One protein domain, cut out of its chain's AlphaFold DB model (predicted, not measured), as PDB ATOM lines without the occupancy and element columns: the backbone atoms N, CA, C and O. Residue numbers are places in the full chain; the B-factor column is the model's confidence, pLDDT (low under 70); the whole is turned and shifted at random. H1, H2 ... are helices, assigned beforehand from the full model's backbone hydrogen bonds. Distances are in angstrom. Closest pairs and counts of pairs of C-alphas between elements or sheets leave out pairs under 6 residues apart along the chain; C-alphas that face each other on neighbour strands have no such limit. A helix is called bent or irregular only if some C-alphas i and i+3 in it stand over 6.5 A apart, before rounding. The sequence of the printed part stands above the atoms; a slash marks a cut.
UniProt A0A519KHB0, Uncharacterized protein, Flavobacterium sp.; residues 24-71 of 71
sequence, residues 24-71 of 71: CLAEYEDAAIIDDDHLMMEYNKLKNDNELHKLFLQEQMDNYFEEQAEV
ATOM      1  N   CYS A  24      -0.219 -23.131 -16.166       95.44
ATOM      2  CA  CYS A  24      -1.391 -23.890 -16.598       95.44
ATOM      3  C   CYS A  24      -1.709 -25.059 -15.657       95.44
ATOM      4  O   CYS A  24      -2.881 -25.313 -15.394       95.44
ATOM      5  N   LEU A  25      -0.691 -25.757 -15.143       94.62
ATOM      6  CA  LEU A  25      -0.877 -26.831 -14.164       94.62
ATOM      7  C   LEU A  25      -1.457 -26.307 -12.846       94.62
ATOM      8  O   LEU A  25      -2.311 -26.964 -12.264       94.62
ATOM      9  N   ALA A  26      -1.026 -25.134 -12.387       92.12
ATOM     10  CA  ALA A  26      -1.534 -24.540 -11.155       92.12
ATOM     11  C   ALA A  26      -2.948 -23.952 -11.308       92.12
ATOM     12  O   ALA A  26      -3.764 -24.081 -10.404       92.12
ATOM     13  N   GLU A  27      -3.249 -23.316 -12.442       93.94
ATOM     14  CA  GLU A  27      -4.545 -22.668 -12.687       93.94
ATOM     15  C   GLU A  27      -5.649 -23.682 -13.019       93.94
ATOM     16  O   GLU A  27      -6.788 -23.533 -12.579       93.94
ATOM     17  N   TYR A  28      -5.325 -24.702 -13.817       94.06
ATOM     18  CA  TYR A  28      -6.314 -25.628 -14.373       94.06
ATOM     19  C   TYR A  28      -6.224 -27.046 -13.794       94.06
ATOM     20  O   TYR A  28      -7.096 -27.863 -14.095       94.06
ATOM     21  N   GLU A  29      -5.214 -27.341 -12.968       91.88
ATOM     22  CA  GLU A  29      -5.011 -28.636 -12.304       91.88
ATOM     23  C   GLU A  29      -5.150 -29.817 -13.291       91.88
ATOM     24  O   GLU A  29      -4.473 -29.867 -14.321       91.88
ATOM     25  N   ASP A  30      -6.063 -30.754 -13.021       91.12
ATOM     26  CA  ASP A  30      -6.318 -31.941 -13.845       91.12
ATOM     27  C   ASP A  30      -6.856 -31.621 -15.254       91.12
ATOM     28  O   ASP A  30      -6.822 -32.474 -16.144       91.12
ATOM     29  N   ALA A  31      -7.373 -30.409 -15.474       93.81
ATOM     30  CA  ALA A  31      -7.874 -29.954 -16.770       93.81
ATOM     31  C   ALA A  31      -6.805 -29.232 -17.609       93.81
ATOM     32  O   ALA A  31      -7.108 -28.768 -18.712       93.81
ATOM     33  N   ALA A  32      -5.571 -29.119 -17.110       92.94
ATOM     34  CA  ALA A  32      -4.496 -28.425 -17.802       92.94
ATOM     35  C   ALA A  32      -4.122 -29.111 -19.128       92.94
ATOM     36  O   ALA A  32      -3.787 -30.296 -19.178       92.94
ATOM     37  N   ILE A  33      -4.116 -28.327 -20.210       94.12
ATOM     38  CA  ILE A  33      -3.608 -28.741 -21.521       94.12
ATOM     39  C   ILE A  33      -2.278 -28.022 -21.757       94.12
ATOM     40  O   ILE A  33      -2.226 -26.794 -21.768       94.12
ATOM     41  N   ILE A  34      -1.199 -28.795 -21.917       94.00
ATOM     42  CA  ILE A  34       0.191 -28.296 -21.915       94.00
ATOM     43  C   ILE A  34       0.938 -28.525 -23.239       94.00
ATOM     44  O   ILE A  34       2.170 -28.527 -23.271       94.00
ATOM     45  N   ASP A  35       0.218 -28.767 -24.336       93.38
ATOM     46  CA  ASP A  35       0.839 -28.767 -25.661       93.38
ATOM     47  C   ASP A  35       1.168 -27.341 -26.133       93.38
ATOM     48  O   ASP A  35       0.629 -26.352 -25.636       93.38
ATOM     49  N   ASP A  36       2.086 -27.238 -27.093       89.88
ATOM     50  CA  ASP A  36       2.669 -25.956 -27.497       89.88
ATOM     51  C   ASP A  36       1.628 -24.983 -28.089       89.88
ATOM     52  O   ASP A  36       1.761 -23.771 -27.901       89.88
ATOM     53  N   ASP A  37       0.569 -25.491 -28.734       91.50
ATOM     54  CA  ASP A  37      -0.505 -24.657 -29.283       91.50
ATOM     55  C   ASP A  37      -1.327 -24.028 -28.150       91.50
ATOM     56  O   ASP A  37      -1.562 -22.816 -28.148       91.50
ATOM     57  N   HIS A  38      -1.723 -24.821 -27.150       94.06
ATOM     58  CA  HIS A  38      -2.494 -24.330 -26.005       94.06
ATOM     59  C   HIS A  38      -1.671 -23.399 -25.111       94.06
ATOM     60  O   HIS A  38      -2.170 -22.354 -24.691       94.06
ATOM     61  N   LEU A  39      -0.389 -23.705 -24.883       94.62
ATOM     62  CA  LEU A  39       0.505 -22.816 -24.141       94.62
ATOM     63  C   LEU A  39       0.673 -21.465 -24.856       94.62
ATOM     64  O   LEU A  39       0.687 -20.422 -24.200       94.62
ATOM     65  N   MET A  40       0.744 -21.447 -26.193       93.31
ATOM     66  CA  MET A  40       0.776 -20.186 -26.940       93.31
ATOM     67  C   MET A  40      -0.546 -19.426 -26.906       93.31
ATOM     68  O   MET A  40      -0.534 -18.192 -26.859       93.31
ATOM     69  N   MET A  41      -1.686 -20.119 -26.916       92.88
ATOM     70  CA  MET A  41      -2.983 -19.467 -26.711       92.88
ATOM     71  C   MET A  41      -3.042 -18.791 -25.340       92.88
ATOM     72  O   MET A  41      -3.423 -17.620 -25.262       92.88
ATOM     73  N   GLU A  42      -2.592 -19.474 -24.285       94.94
ATOM     74  CA  GLU A  42      -2.582 -18.909 -22.935       94.94
ATOM     75  C   GLU A  42      -1.603 -17.736 -22.818       94.94
ATOM     76  O   GLU A  42      -1.956 -16.689 -22.278       94.94
ATOM     77  N   TYR A  43      -0.411 -17.839 -23.412       94.06
ATOM     78  CA  TYR A  43       0.531 -16.720 -23.483       94.06
ATOM     79  C   TYR A  43      -0.093 -15.480 -24.133       94.06
ATOM     80  O   TYR A  43       0.025 -14.370 -23.609       94.06
ATOM     81  N   ASN A  44      -0.773 -15.656 -25.268       92.69
ATOM     82  CA  ASN A  44      -1.414 -14.554 -25.977       92.69
ATOM     83  C   ASN A  44      -2.559 -13.942 -25.165       92.69
ATOM     84  O   ASN A  44      -2.701 -12.721 -25.146       92.69
ATOM     85  N   LYS A  45      -3.338 -14.767 -24.461       95.00
ATOM     86  CA  LYS A  45      -4.383 -14.315 -23.537       95.00
ATOM     87  C   LYS A  45      -3.792 -13.484 -22.395       95.00
ATOM     88  O   LYS A  45      -4.139 -12.315 -22.267       95.00
ATOM     89  N   LEU A  46      -2.805 -14.014 -21.667       94.62
ATOM     90  CA  LEU A  46      -2.110 -13.294 -20.591       94.62
ATOM     91  C   LEU A  46      -1.466 -11.994 -21.083       94.62
ATOM     92  O   LEU A  46      -1.482 -10.983 -20.385       94.62
ATOM     93  N   LYS A  47      -0.896 -11.988 -22.291       92.81
ATOM     94  CA  LYS A  47      -0.339 -10.780 -22.909       92.81
ATOM     95  C   LYS A  47      -1.423  -9.736 -23.182       92.81
ATOM     96  O   LYS A  47      -1.220  -8.570 -22.851       92.81
ATOM     97  N   ASN A  48      -2.549 -10.141 -23.768       94.62
ATOM     98  CA  ASN A  48      -3.666  -9.245 -24.078       94.62
ATOM     99  C   ASN A  48      -4.307  -8.665 -22.813       94.62
ATOM    100  O   ASN A  48      -4.667  -7.488 -22.799       94.62
ATOM    101  N   ASP A  49      -4.367  -9.462 -21.750       96.50
ATOM    102  CA  ASP A  49      -4.938  -9.069 -20.462       96.50
ATOM    103  C   ASP A  49      -3.926  -8.333 -19.560       96.50
ATOM    104  O   ASP A  49      -4.274  -7.848 -18.485       96.50
ATOM    105  N   ASN A  50      -2.671  -8.186 -20.009       93.25
ATOM    106  CA  ASN A  50      -1.558  -7.603 -19.250       93.25
ATOM    107  C   ASN A  50      -1.240  -8.360 -17.937       93.25
ATOM    108  O   ASN A  50      -0.823  -7.790 -16.925       93.25
ATOM    109  N   GLU A  51      -1.400  -9.681 -17.971       96.19
ATOM    110  CA  GLU A  51      -1.268 -10.607 -16.844       96.19
ATOM    111  C   GLU A  51      -0.029 -11.512 -16.917       96.19
ATOM    112  O   GLU A  51       0.108 -12.438 -16.125       96.19
ATOM    113  N   LEU A  52       0.937 -11.226 -17.800       94.31
ATOM    114  CA  LEU A  52       2.187 -12.004 -17.903       94.31
ATOM    115  C   LEU A  52       2.964 -12.108 -16.578       94.31
ATOM    116  O   LEU A  52       3.750 -13.033 -16.394       94.31
ATOM    117  N   HIS A  53       2.728 -11.188 -15.640       93.62
ATOM    118  CA  HIS A  53       3.294 -11.245 -14.295       93.62
ATOM    119  C   HIS A  53       2.888 -12.515 -13.519       93.62
ATOM    120  O   HIS A  53       3.661 -12.965 -12.675       93.62
ATOM    121  N   LYS A  54       1.733 -13.128 -13.825       93.31
ATOM    122  CA  LYS A  54       1.256 -14.370 -13.187       93.31
ATOM    123  C   LYS A  54       2.219 -15.543 -13.369       93.31
ATOM    124  O   LYS A  54       2.379 -16.337 -12.449       93.31
ATOM    125  N   LEU A  55       2.930 -15.591 -14.499       93.44
ATOM    126  CA  LEU A  55       3.949 -16.610 -14.766       93.44
ATOM    127  C   LEU A  55       5.070 -16.592 -13.712       93.44
ATOM    128  O   LEU A  55       5.513 -17.637 -13.253       93.44
ATOM    129  N   PHE A  56       5.483 -15.398 -13.284       90.12
ATOM    130  CA  PHE A  56       6.538 -15.216 -12.282       90.12
ATOM    131  C   PHE A  56       6.029 -15.384 -10.849       90.12
ATOM    132  O   PHE A  56       6.797 -15.751  -9.965       90.12
ATOM    133  N   LEU A  57       4.745 -15.097 -10.599       88.62
ATOM    134  CA  LEU A  57       4.132 -15.376  -9.299       88.62
ATOM    135  C   LEU A  57       4.099 -16.879  -9.035       88.62
ATOM    136  O   LEU A  57       4.442 -17.296  -7.932       88.62
ATOM    137  N   GLN A  58       3.760 -17.677 -10.052       87.50
ATOM    138  CA  GLN A  58       3.771 -19.130  -9.929       87.50
ATOM    139  C   GLN A  58       5.178 -19.659  -9.632       87.50
ATOM    140  O   GLN A  58       5.357 -20.417  -8.687       87.50
ATOM    141  N   GLU A  59       6.190 -19.198 -10.370       85.81
ATOM    142  CA  GLU A  59       7.585 -19.590 -10.126       85.81
ATOM    143  C   GLU A  59       8.052 -19.236  -8.701       85.81
ATOM    144  O   GLU A  59       8.719 -20.033  -8.045       85.81
ATOM    145  N   GLN A  60       7.672 -18.063  -8.183       86.94
ATOM    146  CA  GLN A  60       7.980 -17.683  -6.799       86.94
ATOM    147  C   GLN A  60       7.296 -18.587  -5.773       86.94
ATOM    148  O   GLN A  60       7.904 -18.903  -4.749       86.94
ATOM    149  N   MET A  61       6.047 -18.986  -6.021       82.81
ATOM    150  CA  MET A  61       5.328 -19.908  -5.144       82.81
ATOM    151  C   MET A  61       5.991 -21.285  -5.128       82.81
ATOM    152  O   MET A  61       6.218 -21.816  -4.045       82.81
ATOM    153  N   ASP A  62       6.357 -21.820  -6.295       81.69
ATOM    154  CA  ASP A  62       7.040 -23.113  -6.413       81.69
ATOM    155  C   ASP A  62       8.360 -23.103  -5.626       81.69
ATOM    156  O   ASP A  62       8.571 -23.957  -4.767       81.69
ATOM    157  N   ASN A  63       9.194 -22.076  -5.826       82.88
ATOM    158  CA  ASN A  63      10.464 -21.924  -5.106       82.88
ATOM    159  C   ASN A  63      10.258 -21.837  -3.587       82.88
ATOM    160  O   ASN A  63      10.994 -22.453  -2.820       82.88
ATOM    161  N   TYR A  64       9.242 -21.094  -3.137       84.38
ATOM    162  CA  TYR A  64       8.924 -20.996  -1.715       84.38
ATOM    163  C   TYR A  64       8.521 -22.353  -1.120       84.38
ATOM    164  O   TYR A  64       8.933 -22.678  -0.009       84.38
ATOM    165  N   PHE A  65       7.725 -23.156  -1.833       81.56
ATOM    166  CA  PHE A  65       7.336 -24.483  -1.356       81.56
ATOM    167  C   PHE A  65       8.495 -25.484  -1.379       81.56
ATOM    168  O   PHE A  65       8.601 -26.280  -0.446       81.56
ATOM    169  N   GLU A  66       9.370 -25.432  -2.386       84.06
ATOM    170  CA  GLU A  66      10.586 -26.254  -2.438       84.06
ATOM    171  C   GLU A  66      11.512 -25.954  -1.250       84.06
ATOM    172  O   GLU A  66      11.904 -26.877  -0.536       84.06
ATOM    173  N   GLU A  67      11.765 -24.675  -0.948       80.75
ATOM    174  CA  GLU A  67      12.576 -24.271   0.212       80.75
ATOM    175  C   GLU A  67      12.009 -24.776   1.549       80.75
ATOM    176  O   GLU A  67      12.769 -25.076   2.465       80.75
ATOM    177  N   GLN A  68      10.682 -24.879   1.685       73.00
ATOM    178  CA  GLN A  68      10.037 -25.391   2.901       73.00
ATOM    179  C   GLN A  68      10.012 -26.925   2.966       73.00
ATOM    180  O   GLN A  68       9.963 -27.482   4.060       73.00
ATOM    181  N   ALA A  69      10.016 -27.615   1.823       70.38
ATOM    182  CA  ALA A  69      10.002 -29.077   1.757       70.38
ATOM    183  C   ALA A  69      11.370 -29.707   2.076       70.38
ATOM    184  O   ALA A  69      11.432 -30.881   2.443       70.38
ATOM    185  N   GLU A  70      12.456 -28.940   1.952       60.19
ATOM    186  CA  GLU A  70      13.816 -29.357   2.317       60.19
ATOM    187  C   GLU A  70      14.147 -29.189   3.822       60.19
ATOM    188  O   GLU A  70      15.281 -29.465   4.229       60.19
ATOM    189  N   VAL A  71      13.177 -28.770   4.655       50.69
ATOM    190  CA  VAL A  71      13.321 -28.544   6.114       50.69
ATOM    191  C   VAL A  71      12.775 -29.698   6.956       50.69
ATOM    192  O   VAL A  71      11.640 -30.158   6.704       50.69
TER     193      VAL A  71
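Overview. This is residues 24 to 71 of the 71 residues of an uncharacterized protein of Flavobacterium sp. (UniProt A0A519KHB0). The long helix H3 and the shorter H2 meet near their ends, where residues 49 to 52 join them, and make an open, loose corner like an L or V. The short, irregular H1 sits to one side of the opening between them, with few contacts to either, and the far end of H3 with the tail after it, residues 63 to 71, sticks out as an arm. The printed part has 48 residues with three named helices, in the order H1, H2, H3 along the chain, and no named strand; its class is all helix. It is loose, with a radius of gyration of the C-alphas of 12.7 A, and elongated, spanning 38 by 24 by 14 A.

Arrangement. The longest helix, H3, residues 53 to 69, is near H2, residues 36 to 48: 5 pairs of their C-alphas are within 10 A, and the closest are 8.2 A apart. Residues 49 to 52 form a tight link between H2 and H3. H1, residues 24 to 31, is close to H3 but not clearly touching it; their closest C-alphas, those of Ala 26 and Gln 58, are 7.7 A apart. The lines of H1 and H3 are about perpendicular, at 81 degrees. H1 is also close to H2 but not clearly touching it, the closest C-alphas being those of Cys 24 and Leu 39, 7.9 A apart. H1 and H2 run opposite ways at a steep tilt of 47 degrees. In H2 and H3 every O i to N i+4 pair is within hydrogen-bond range; in H1 this holds for 2 of 4 pairs, and 1 of 5 O i to N i+3 pairs is within range.

Along the chain. H3 runs 24.9 A from C-alpha 53 at (3.294, -11.245, -14.295) to C-alpha 69 at (10.002, -29.077, 1.757). H2 measures 18.2 A from its first to its last C-alpha and begins with C-alpha 36 at (2.669, -25.956, -27.497). H1 measures 8.9 A, starting from C-alpha 24 at (-1.391, -23.890, -16.598). It is irregular: C-alphas 27 and 30 are 9.5 A apart, and its line is a rough one.

Size, cuts and confidence. The two C-alphas farthest apart are those of Asn 48 and Val 71, at 39.7 A. Residues 63 to 71, of which 63 to 69 belong to H3, stand free; without them the body has 39 residues, spans 23 by 22 by 13 A and has a radius of gyration of 10.1 A. The printed part has no cut, and the links H1 to H2 and H2 to H3 are both tight. Residue 71 is the chain's last residue. The mean pLDDT of the printed part is 88.9, and residues 70 to 71 are under 70.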